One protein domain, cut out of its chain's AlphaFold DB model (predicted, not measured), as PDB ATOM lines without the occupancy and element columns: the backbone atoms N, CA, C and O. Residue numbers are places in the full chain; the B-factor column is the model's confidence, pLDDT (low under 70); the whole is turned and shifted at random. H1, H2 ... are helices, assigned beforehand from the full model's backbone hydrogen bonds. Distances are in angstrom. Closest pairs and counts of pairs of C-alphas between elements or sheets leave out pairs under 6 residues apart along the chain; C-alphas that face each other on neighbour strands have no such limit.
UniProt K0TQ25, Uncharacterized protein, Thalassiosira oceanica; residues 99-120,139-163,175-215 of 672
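This is residues 99 to 120, 139 to 163 and 175 to 215 of the 672 residues of an uncharacterized protein of Thalassiosira oceanica (UniProt K0TQ25). One long helix, H2, runs along one side of an elongated body; H1 and H5 pack on it toward its start, H3 packs on its last residues, and H4 bridges H1 and H3. The printed part has 88 residues with five named helices, H1 to H5 along the chain, and no named strand: its class is all helix. The whole is compact, with a radius of gyration of the C-alphas of 13.0 A and spans of 38 by 24 by 21 A.

Find C-alpha 139 at (223.876, 203.610, 318.717); from there H2, residues 139 to 163, runs 36.7 A to C-alpha 163. H1, residues 107 to 119, begins at C-alpha 107, (214.461, 218.312, 305.984), and is 18.3 A long. Look next for H3, residues 175 to 182, H4, residues 188 to 197, and H5, residues 200 to 210, which ends at C-alpha 210, (213.159, 205.931, 318.743).

H1 and H2 are the hubs, touching three helices each, and the packing is mostly crossed. With residues 141 to 152 alone H2 touches H1, opposite ways at a steep tilt of 38 degrees; the closest C-alphas, of Ala 117 and Val 142, are 5.1 A apart. With residues 142 to 149 alone it touches H5, closest at the C-alphas of Val 146 and Ala 206, 6.3 A. With residues 159 to 163 alone it touches H3, closest at the C-alphas of Val 160 and Val 180, 6.3 A. H1 touches H5, closest at the C-alphas of Ser 118 and Ala 209, 4.5 A. With residues 107 to 111 alone H1 touches H4 at a shallow tilt of 28 degrees, closest at the C-alphas of Pro 107 and Ala 194, 5.6 A. H4 touches H3, closest at the C-alphas of Cys 191 and Ser 182, 5.6 A. Every O i to N i+4 pair is within hydrogen-bond range in H1, H3 and H5, against 19 of 21 in H2 and 5 of 6 in H4.

The two farthest C-alphas, of Glu 175 and Arg 214, are 39.8 A apart. Residues 121 to 138 and 164 to 174 are not printed, with C-alpha gaps of 10.2 A and 14.1 A. The links H3 to H4 and H4 to H5 are tight. Confidence is under 70 at residues 119 to 120, 163, 175 to 180, 183 and 214.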
ATOM      1  N   PRO A  99     219.022 225.180 319.183       72.44
ATOM      2  CA  PRO A  99     218.127 225.664 318.138       72.44
ATOM      3  C   PRO A  99     218.785 225.601 316.759       72.44
ATOM      4  O   PRO A  99     219.939 225.983 316.594       72.44
ATOM      5  N   LEU A 100     218.035 225.117 315.774       81.31
ATOM      6  CA  LEU A 100     218.511 224.968 314.404       81.31
ATOM      7  C   LEU A 100     218.642 226.340 313.719       81.31
ATOM      8  O   LEU A 100     217.729 227.165 313.820       81.31
ATOM      9  N   THR A 101     219.747 226.560 313.011       80.12
ATOM     10  CA  THR A 101     219.941 227.720 312.125       80.12
ATOM     11  C   THR A 101     219.228 227.519 310.778       80.12
ATOM     12  O   THR A 101     218.803 226.413 310.439       80.12
ATOM     13  N   GLU A 102     219.069 228.592 309.999       76.62
ATOM     14  CA  GLU A 102     218.442 228.541 308.666       76.62
ATOM     15  C   GLU A 102     219.272 227.710 307.666       76.62
ATOM     16  O   GLU A 102     218.731 226.877 306.929       76.62
ATOM     17  N   ASP A 103     220.599 227.849 307.723       76.00
ATOM     18  CA  ASP A 103     221.547 227.052 306.941       76.00
ATOM     19  C   ASP A 103     221.454 225.556 307.278       76.00
ATOM     20  O   ASP A 103     221.322 224.729 306.368       76.00
ATOM     21  N   GLU A 104     221.427 225.203 308.573       82.06
ATOM     22  CA  GLU A 104     221.309 223.816 309.058       82.06
ATOM     23  C   GLU A 104     219.971 223.133 308.725       82.06
ATOM     24  O   GLU A 104     219.858 221.914 308.895       82.06
ATOM     25  N   PHE A 105     218.951 223.866 308.265       86.12
ATOM     26  CA  PHE A 105     217.654 223.282 307.930       86.12
ATOM     27  C   PHE A 105     217.735 222.390 306.681       86.12
ATOM     28  O   PHE A 105     217.608 222.859 305.555       86.12
ATOM     29  N   ASP A 106     217.901 221.082 306.874       87.12
ATOM     30  CA  ASP A 106     217.904 220.050 305.831       87.12
ATOM     31  C   ASP A 106     216.823 218.977 306.100       87.12
ATOM     32  O   ASP A 106     217.116 217.835 306.485       87.12
ATOM     33  N   PRO A 107     215.536 219.294 305.860       85.19
ATOM     34  CA  PRO A 107     214.461 218.312 305.984       85.19
ATOM     35  C   PRO A 107     214.643 217.092 305.058       85.19
ATOM     36  O   PRO A 107     214.152 216.004 305.375       85.19
ATOM     37  N   ALA A 108     215.358 217.226 303.933       85.62
ATOM     38  CA  ALA A 108     215.558 216.154 302.959       85.62
ATOM     39  C   ALA A 108     216.571 215.101 303.444       85.62
ATOM     40  O   ALA A 108     216.263 213.900 303.478       85.62
ATOM     41  N   GLY A 109     217.760 215.526 303.868       86.25
ATOM     42  CA  GLY A 109     218.772 214.642 304.430       86.25
ATOM     43  C   GLY A 109     218.383 214.106 305.803       86.25
ATOM     44  O   GLY A 109     218.642 212.929 306.058       86.25
ATOM     45  N   VAL A 110     217.668 214.865 306.643       88.75
ATOM     46  CA  VAL A 110     217.116 214.339 307.908       88.75
ATOM     47  C   VAL A 110     216.115 213.212 307.658       88.75
ATOM     48  O   VAL A 110     216.261 212.143 308.252       88.75
ATOM     49  N   MET A 111     215.174 213.353 306.715       88.12
ATOM     50  CA  MET A 111     214.314 212.228 306.313       88.12
ATOM     51  C   MET A 111     215.125 211.012 305.840       88.12
ATOM     52  O   MET A 111     214.742 209.874 306.117       88.12
ATOM     53  N   SER A 112     216.249 211.221 305.148       87.00
ATOM     54  CA  SER A 112     217.153 210.143 304.727       87.00
ATOM     55  C   SER A 112     217.855 209.472 305.920       87.00
ATOM     56  O   SER A 112     217.869 208.240 305.998       87.00
ATOM     57  N   ARG A 113     218.368 210.250 306.890       86.69
ATOM     58  CA  ARG A 113     218.972 209.753 308.142       86.69
ATOM     59  C   ARG A 113     217.954 208.959 308.970       86.69
ATOM     60  O   ARG A 113     218.199 207.790 309.269       86.69
ATOM     61  N   VAL A 114     216.770 209.520 309.216       87.50
ATOM     62  CA  VAL A 114     215.649 208.869 309.922       87.50
ATOM     63  C   VAL A 114     215.208 207.582 309.224       87.50
ATOM     64  O   VAL A 114     215.057 206.543 309.871       87.50
ATOM     65  N   ARG A 115     215.020 207.602 307.897       86.25
ATOM     66  CA  ARG A 115     214.611 206.412 307.133       86.25
ATOM     67  C   ARG A 115     215.644 205.299 307.268       86.25
ATOM     68  O   ARG A 115     215.247 204.164 307.539       86.25
ATOM     69  N   LYS A 116     216.940 205.630 307.143       83.81
ATOM     70  CA  LYS A 116     218.059 204.707 307.384       83.81
ATOM     71  C   LYS A 116     217.989 204.146 308.805       83.81
ATOM     72  O   LYS A 116     217.832 202.939 308.931       83.81
ATOM     73  N   ALA A 117     217.980 204.974 309.852       84.19
ATOM     74  CA  ALA A 117     217.883 204.520 311.248       84.19
ATOM     75  C   ALA A 117     216.660 203.605 311.499       84.19
ATOM     76  O   ALA A 117     216.766 202.560 312.143       84.19
ATOM     77  N   SER A 118     215.510 203.907 310.885       80.25
ATOM     78  CA  SER A 118     214.301 203.067 310.942       80.25
ATOM     79  C   SER A 118     214.423 201.716 310.211       80.25
ATOM     80  O   SER A 118     213.601 200.818 310.418       80.25
ATOM     81  N   GLY A 119     215.444 201.541 309.367       69.56
ATOM     82  CA  GLY A 119     215.806 200.295 308.686       69.56
ATOM     83  C   GLY A 119     216.835 199.444 309.442       69.56
ATOM     84  O   GLY A 119     216.864 198.229 309.251       69.56
ATOM     85  N   TRP A 120     217.623 200.031 310.352       64.69
ATOM     86  CA  TRP A 120     218.615 199.296 311.149       64.69
ATOM     87  C   TRP A 120     217.887 198.380 312.145       64.69
ATOM     88  O   TRP A 120     217.343 198.836 313.151       64.69
ATOM     89  N   HIS A 139     224.735 202.914 317.758       72.50
ATOM     90  CA  HIS A 139     223.876 203.610 318.717       72.50
ATOM     91  C   HIS A 139     223.999 205.140 318.642       72.50
ATOM     92  O   HIS A 139     223.089 205.809 319.132       72.50
ATOM     93  N   GLY A 140     225.081 205.668 318.058       80.19
ATOM     94  CA  GLY A 140     225.264 207.092 317.778       80.19
ATOM     95  C   GLY A 140     224.363 207.495 316.623       80.19
ATOM     96  O   GLY A 140     223.350 208.143 316.849       80.19
ATOM     97  N   PHE A 141     224.595 206.949 315.426       84.06
ATOM     98  CA  PHE A 141     223.816 207.287 314.227       84.06
ATOM     99  C   PHE A 141     222.286 207.200 314.416       84.06
ATOM    100  O   PHE A 141     221.547 208.039 313.904       84.06
ATOM    101  N   VAL A 142     221.785 206.202 315.159       83.19
ATOM    102  CA  VAL A 142     220.341 206.065 315.445       83.19
ATOM    103  C   VAL A 142     219.830 207.118 316.440       83.19
ATOM    104  O   VAL A 142     218.667 207.503 316.345       83.19
ATOM    105  N   ARG A 143     220.669 207.589 317.371       84.81
ATOM    106  CA  ARG A 143     220.370 208.719 318.264       84.81
ATOM    107  C   ARG A 143     220.399 210.030 317.487       84.81
ATOM    108  O   ARG A 143     219.386 210.719 317.450       84.81
ATOM    109  N   ASP A 144     221.507 210.309 316.813       86.38
ATOM    110  CA  ASP A 144     221.757 211.571 316.115       86.38
ATOM    111  C   ASP A 144     220.676 211.829 315.052       86.38
ATOM    112  O   ASP A 144     220.136 212.927 314.955       86.38
ATOM    113  N   ALA A 145     220.249 210.785 314.325       88.06
ATOM    114  CA  ALA A 145     219.151 210.867 313.363       88.06
ATOM    115  C   ALA A 145     217.767 211.167 313.985       88.06
ATOM    116  O   ALA A 145     216.889 211.654 313.274       88.06
ATOM    117  N   VAL A 146     217.544 210.858 315.268       87.19
ATOM    118  CA  VAL A 146     216.300 211.176 315.996       87.19
ATOM    119  C   VAL A 146     216.391 212.558 316.647       87.19
ATOM    120  O   VAL A 146     215.445 213.332 316.530       87.19
ATOM    121  N   ASP A 147     217.533 212.909 317.244       88.38
ATOM    122  CA  ASP A 147     217.785 214.249 317.788       88.38
ATOM    123  C   ASP A 147     217.732 215.325 316.685       88.38
ATOM    124  O   ASP A 147     217.073 216.351 316.855       88.38
ATOM    125  N   ASP A 148     218.312 215.067 315.507       88.06
ATOM    126  CA  ASP A 148     218.169 215.917 314.316       88.06
ATOM    127  C   ASP A 148     216.707 216.112 313.897       88.06
ATOM    128  O   ASP A 148     216.305 217.220 313.530       88.06
ATOM    129  N   TYR A 149     215.907 215.043 313.943       89.44
ATOM    130  CA  TYR A 149     214.493 215.086 313.581       89.44
ATOM    131  C   TYR A 149     213.684 215.914 314.582       89.44
ATOM    132  O   TYR A 149     212.879 216.748 314.169       89.44
ATOM    133  N   GLU A 150     213.949 215.770 315.883       87.00
ATOM    134  CA  GLU A 150     213.365 216.632 316.917       87.00
ATOM    135  C   GLU A 150     213.784 218.104 316.749       87.00
ATOM    136  O   GLU A 150     212.929 218.983 316.874       87.00
ATOM    137  N   ARG A 151     215.048 218.400 316.396       88.50
ATOM    138  CA  ARG A 151     215.489 219.775 316.070       88.50
ATOM    139  C   ARG A 151     214.715 220.359 314.884       88.50
ATOM    140  O   ARG A 151     214.243 221.491 314.964       88.50
ATOM    141  N   HIS A 152     214.531 219.588 313.811       87.94
ATOM    142  CA  HIS A 152     213.812 220.050 312.619       87.94
ATOM    143  C   HIS A 152     212.300 220.207 312.856       87.94
ATOM    144  O   HIS A 152     211.710 221.158 312.348       87.94
ATOM    145  N   LEU A 153     211.672 219.345 313.667       85.31
ATOM    146  CA  LEU A 153     210.277 219.534 314.089       85.31
ATOM    147  C   LEU A 153     210.103 220.807 314.932       85.31
ATOM    148  O   LEU A 153     209.168 221.566 314.687       85.31
ATOM    149  N   LYS A 154     211.015 221.079 315.879       85.62
ATOM    150  CA  LYS A 154     211.006 222.317 316.683       85.62
ATOM    151  C   LYS A 154     211.194 223.572 315.819       85.62
ATOM    152  O   LYS A 154     210.510 224.565 316.042       85.62
ATOM    153  N   TYR A 155     212.072 223.519 314.813       85.69
ATOM    154  CA  TYR A 155     212.262 224.617 313.857       85.69
ATOM    155  C   TYR A 155     210.989 224.894 313.043       85.69
ATOM    156  O   TYR A 155     210.570 226.044 312.949       85.69
ATOM    157  N   VAL A 156     210.330 223.856 312.512       82.94
ATOM    158  CA  VAL A 156     209.055 224.010 311.785       82.94
ATOM    159  C   VAL A 156     207.958 224.564 312.699       82.94
ATOM    160  O   VAL A 156     207.294 225.524 312.318       82.94
ATOM    161  N   LEU A 157     207.809 224.029 313.917       81.00
ATOM    162  CA  LEU A 157     206.827 224.512 314.894       81.00
ATOM    163  C   LEU A 157     206.997 226.011 315.189       81.00
ATOM    164  O   LEU A 157     206.024 226.748 315.091       81.00
ATOM    165  N   LYS A 158     208.228 226.483 315.433       82.00
ATOM    166  CA  LYS A 158     208.511 227.907 315.694       82.00
ATOM    167  C   LYS A 158     208.021 228.830 314.565       82.00
ATOM    168  O   LYS A 158     207.518 229.916 314.841       82.00
ATOM    169  N   HIS A 159     208.155 228.417 313.304       77.94
ATOM    170  CA  HIS A 159     207.698 229.213 312.156       77.94
ATOM    171  C   HIS A 159     206.178 229.132 311.954       77.94
ATOM    172  O   HIS A 159     205.564 230.122 311.558       77.94
ATOM    173  N   VAL A 160     205.555 227.996 312.286       74.12
ATOM    174  CA  VAL A 160     204.091 227.857 312.327       74.12
ATOM    175  C   VAL A 160     203.492 228.742 313.427       74.12
ATOM    176  O   VAL A 160     202.526 229.452 313.168       74.12
ATOM    177  N   GLU A 161     204.095 228.775 314.618       73.00
ATOM    178  CA  GLU A 161     203.689 229.642 315.732       73.00
ATOM    179  C   GLU A 161     203.864 231.131 315.391       73.00
ATOM    180  O   GLU A 161     202.930 231.912 315.573       73.00
ATOM    181  N   ALA A 162     205.009 231.521 314.813       71.00
ATOM    182  CA  ALA A 162     205.259 232.895 314.363       71.00
ATOM    183  C   ALA A 162     204.290 233.362 313.256       71.00
ATOM    184  O   ALA A 162     203.950 234.541 313.195       71.00
ATOM    185  N   SER A 163     203.812 232.437 312.416       66.00
ATOM    186  CA  SER A 163     202.799 232.700 311.378       66.00
ATOM    187  C   SER A 163     201.352 232.587 311.890       66.00
ATOM    188  O   SER A 163     200.407 232.909 311.171       66.00
ATOM    189  N   GLU A 175     195.314 224.209 302.376       48.06
ATOM    190  CA  GLU A 175     195.798 225.322 301.553       48.06
ATOM    191  C   GLU A 175     196.455 226.388 302.430       48.06
ATOM    192  O   GLU A 175     197.567 226.829 302.130       48.06
ATOM    193  N   THR A 176     195.862 226.677 303.593       54.62
ATOM    194  CA  THR A 176     196.440 227.556 304.622       54.62
ATOM    195  C   THR A 176     197.847 227.118 305.031       54.62
ATOM    196  O   THR A 176     198.780 227.926 305.011       54.62
ATOM    197  N   LEU A 177     198.057 225.825 305.315       56.03
ATOM    198  CA  LEU A 177     199.375 225.336 305.727       56.03
ATOM    199  C   LEU A 177     200.400 225.272 304.586       56.03
ATOM    200  O   LEU A 177     201.591 225.314 304.871       56.03
ATOM    201  N   LYS A 178     199.998 225.254 303.306       59.16
ATOM    202  CA  LYS A 178     200.957 225.467 302.203       59.16
ATOM    203  C   LYS A 178     201.458 226.907 302.158       59.16
ATOM    204  O   LYS A 178     202.645 227.108 301.911       59.16
ATOM    205  N   GLY A 179     200.600 227.876 302.482       61.41
ATOM    206  CA  GLY A 179     201.009 229.255 302.754       61.41
ATOM    207  C   GLY A 179     202.037 229.317 303.887       61.41
ATOM    208  O   GLY A 179     203.166 229.750 303.665       61.41
ATOM    209  N   VAL A 180     201.699 228.789 305.068       66.06
ATOM    210  CA  VAL A 180     202.589 228.805 306.247       66.06
ATOM    211  C   VAL A 180     203.922 228.087 305.991       66.06
ATOM    212  O   VAL A 180     204.981 228.634 306.288       66.06
ATOM    213  N   LEU A 181     203.907 226.890 305.389       71.25
ATOM    214  CA  LEU A 181     205.135 226.151 305.067       71.25
ATOM    215  C   LEU A 181     206.003 226.860 304.016       71.25
ATOM    216  O   LEU A 181     207.211 226.631 303.999       71.25
ATOM    217  N   SER A 182     205.432 227.705 303.147       70.44
ATOM    218  CA  SER A 182     206.210 228.450 302.147       70.44
ATOM    219  C   SER A 182     207.118 229.515 302.772       70.44
ATOM    220  O   SER A 182     208.229 229.711 302.285       70.44
ATOM    221  N   GLY A 183     206.699 230.119 303.891       69.94
ATOM    222  CA  GLY A 183     207.452 231.143 304.621       69.94
ATOM    223  C   GLY A 183     208.547 230.619 305.560       69.94
ATOM    224  O   GLY A 183     209.152 231.412 306.270       69.94
ATOM    225  N   ILE A 184     208.809 229.305 305.596       78.94
ATOM    226  CA  ILE A 184     209.797 228.708 306.516       78.94
ATOM    227  C   ILE A 184     211.246 228.961 306.079       78.94
ATOM    228  O   ILE A 184     212.130 229.015 306.927       78.94
ATOM    229  N   HIS A 185     211.515 229.054 304.774       79.38
ATOM    230  CA  HIS A 185     212.874 229.185 304.245       79.38
ATOM    231  C   HIS A 185     212.843 229.708 302.786       79.38
ATOM    232  O   HIS A 185     212.040 229.210 301.997       79.38
ATOM    233  N   PRO A 186     213.735 230.621 302.352       77.50
ATOM    234  CA  PRO A 186     213.699 231.227 301.009       77.50
ATOM    235  C   PRO A 186     213.808 230.213 299.852       77.50
ATOM    236  O   PRO A 186     213.167 230.354 298.813       77.50
ATOM    237  N   ASN A 187     214.594 229.145 300.018       80.94
ATOM    238  CA  ASN A 187     214.624 228.021 299.073       80.94
ATOM    239  C   ASN A 187     213.350 227.144 299.141       80.94
ATOM    240  O   ASN A 187     213.233 226.260 299.997       80.94
ATOM    241  N   VAL A 188     212.472 227.304 298.145       78.81
ATOM    242  CA  VAL A 188     211.224 226.543 297.924       78.81
ATOM    243  C   VAL A 188     211.393 225.016 298.029       78.81
ATOM    244  O   VAL A 188     210.507 224.330 298.547       78.81
ATOM    245  N   HIS A 189     212.528 224.444 297.604       78.75
ATOM    246  CA  HIS A 189     212.757 222.995 297.700       78.75
ATOM    247  C   HIS A 189     212.895 222.502 299.149       78.75
ATOM    248  O   HIS A 189     212.513 221.358 299.432       78.75
ATOM    249  N   LYS A 190     213.386 223.338 300.079       81.94
ATOM    250  CA  LYS A 190     213.373 223.018 301.517       81.94
ATOM    251  C   LYS A 190     211.938 223.058 302.061       81.94
ATOM    252  O   LYS A 190     211.559 222.127 302.765       81.94
ATOM    253  N   CYS A 191     211.106 224.019 301.651       77.94
ATOM    254  CA  CYS A 191     209.693 224.111 302.060       77.94
ATOM    255  C   CYS A 191     208.855 222.903 301.590       77.94
ATOM    256  O   CYS A 191     208.198 222.246 302.399       77.94
ATOM    257  N   VAL A 192     208.974 222.499 300.319       79.69
ATOM    258  CA  VAL A 192     208.350 221.259 299.796       79.69
ATOM    259  C   VAL A 192     208.912 219.998 300.478       79.69
ATOM    260  O   VAL A 192     208.237 218.973 300.601       79.69
ATOM    261  N   SER A 193     210.151 220.050 300.967       81.56
ATOM    262  CA  SER A 193     210.734 218.966 301.764       81.56
ATOM    263  C   SER A 193     210.257 218.978 303.224       81.56
ATOM    264  O   SER A 193     210.184 217.907 303.824       81.56
ATOM    265  N   ALA A 194     209.854 220.123 303.779       81.56
ATOM    266  CA  ALA A 194     209.223 220.230 305.097       81.56
ATOM    267  C   ALA A 194     207.814 219.601 305.107       81.56
ATOM    268  O   ALA A 194     207.511 218.810 306.000       81.56
ATOM    269  N   GLU A 195     207.014 219.812 304.053       77.94
ATOM    270  CA  GLU A 195     205.738 219.095 303.824       77.94
ATOM    271  C   GLU A 195     205.935 217.560 303.892       77.94
ATOM    272  O   GLU A 195     205.127 216.813 304.446       77.94
ATOM    273  N   ARG A 196     207.076 217.066 303.389       80.12
ATOM    274  CA  ARG A 196     207.449 215.640 303.418       80.12
ATOM    275  C   ARG A 196     208.048 215.192 304.761       80.12
ATOM    276  O   ARG A 196     207.820 214.043 305.162       80.12
ATOM    277  N   LEU A 197     208.764 216.063 305.477       83.19
ATOM    278  CA  LEU A 197     209.288 215.826 306.834       83.19
ATOM    279  C   LEU A 197     208.145 215.547 307.820       83.19
ATOM    280  O   LEU A 197     208.235 214.619 308.630       83.19
ATOM    281  N   LEU A 198     207.054 216.304 307.677       80.75
ATOM    282  CA  LEU A 198     205.802 216.130 308.405       80.75
ATOM    283  C   LEU A 198     204.928 214.982 307.863       80.75
ATOM    284  O   LEU A 198     203.855 214.734 308.396       80.75
ATOM    285  N   SER A 199     205.331 214.247 306.819       80.69
ATOM    286  CA  SER A 199     204.478 213.173 306.286       80.69
ATOM    287  C   SER A 199     204.390 211.972 307.247       80.69
ATOM    288  O   SER A 199     205.400 211.582 307.843       80.69
ATOM    289  N   PRO A 200     203.240 211.270 307.351       77.06
ATOM    290  CA  PRO A 200     203.090 210.136 308.271       77.06
ATOM    291  C   PRO A 200     204.108 208.999 308.082       77.06
ATOM    292  O   PRO A 200     204.390 208.258 309.023       77.06
ATOM    293  N   LYS A 201     204.693 208.859 306.881       80.88
ATOM    294  CA  LYS A 201     205.765 207.890 306.587       80.88
ATOM    295  C   LYS A 201     207.096 208.283 307.249       80.88
ATOM    296  O   LYS A 201     207.843 207.396 307.671       80.88
ATOM    297  N   SER A 202     207.371 209.582 307.369       83.81
ATOM    298  CA  SER A 202     208.524 210.140 308.085       83.81
ATOM    299  C   SER A 202     208.340 209.995 309.599       83.81
ATOM    300  O   SER A 202     209.179 209.360 310.238       83.81
ATOM    301  N   LEU A 203     207.193 210.427 310.143       84.06
ATOM    302  CA  LEU A 203     206.847 210.290 311.570       84.06
ATOM    303  C   LEU A 203     206.925 208.826 312.040       84.06
ATOM    304  O   LEU A 203     207.582 208.511 313.033       84.06
ATOM    305  N   ALA A 204     206.317 207.900 311.292       81.56
ATOM    306  CA  ALA A 204     206.376 206.470 311.597       81.56
ATOM    307  C   ALA A 204     207.803 205.900 311.559       81.56
ATOM    308  O   ALA A 204     208.109 204.947 312.275       81.56
ATOM    309  N   SER A 205     208.682 206.464 310.728       86.81
ATOM    310  CA  SER A 205     210.086 206.055 310.652       86.81
ATOM    311  C   SER A 205     210.895 206.603 311.833       86.81
ATOM    312  O   SER A 205     211.685 205.854 312.403       86.81
ATOM    313  N   ALA A 206     210.628 207.836 312.274       87.00
ATOM    314  CA  ALA A 206     211.209 208.415 313.487       87.00
ATOM    315  C   ALA A 206     210.785 207.646 314.749       87.00
ATOM    316  O   ALA A 206     211.641 207.176 315.493       87.00
ATOM    317  N   ALA A 207     209.486 207.384 314.936       84.25
ATOM    318  CA  ALA A 207     208.990 206.565 316.048       84.25
ATOM    319  C   ALA A 207     209.579 205.135 316.034       84.25
ATOM    320  O   ALA A 207     209.914 204.563 317.075       84.25
ATOM    321  N   ARG A 208     209.777 204.548 314.845       82.19
ATOM    322  CA  ARG A 208     210.438 203.242 314.683       82.19
ATOM    323  C   ARG A 208     211.941 203.285 315.000       82.19
ATOM    324  O   ARG A 208     212.468 202.273 315.450       82.19
ATOM    325  N   ALA A 209     212.629 204.407 314.784       85.94
ATOM    326  CA  ALA A 209     214.018 204.601 315.208       85.94
ATOM    327  C   ALA A 209     214.112 204.804 316.734       85.94
ATOM    328  O   ALA A 209     214.854 204.086 317.401       85.94
ATOM    329  N   LEU A 210     213.268 205.674 317.301       86.31
ATOM    330  CA  LEU A 210     213.159 205.931 318.743       86.31
ATOM    331  C   LEU A 210     212.951 204.637 319.550       86.31
ATOM    332  O   LEU A 210     213.679 204.364 320.498       86.31
ATOM    333  N   THR A 211     212.027 203.770 319.119       77.94
ATOM    334  CA  THR A 211     211.750 202.460 319.755       77.94
ATOM    335  C   THR A 211     212.856 201.404 319.604       77.94
ATOM    336  O   THR A 211     212.660 200.246 320.000       77.94
ATOM    337  N   ARG A 212     213.996 201.780 319.016       76.19
ATOM    338  CA  ARG A 212     215.216 200.972 318.862       76.19
ATOM    339  C   ARG A 212     216.443 201.615 319.510       76.19
ATOM    340  O   ARG A 212     217.465 200.943 319.649       76.19
ATOM    341  N   MET A 213     216.356 202.876 319.931       76.50
ATOM    342  CA  MET A 213     217.365 203.476 320.795       76.50
ATOM    343  C   MET A 213     217.385 202.711 322.125       76.50
ATOM    344  O   MET A 213     216.337 202.442 322.713       76.50
ATOM    345  N   ARG A 214     218.579 202.362 322.618       69.69
ATOM    346  CA  ARG A 214     218.752 201.823 323.977       69.69
ATOM    347  C   ARG A 214     218.696 202.980 324.975       69.69
ATOM    348  O   ARG A 214     219.728 203.452 325.439       69.69
ATOM    349  N   LEU A 215     217.483 203.465 325.215       71.62
ATOM    350  CA  LEU A 215     217.150 204.436 326.251       71.62
ATOM    351  C   LEU A 215     216.527 203.713 327.443       71.62
ATOM    352  O   LEU A 215     215.770 202.757 327.262       71.62
TER     353      LEU A 215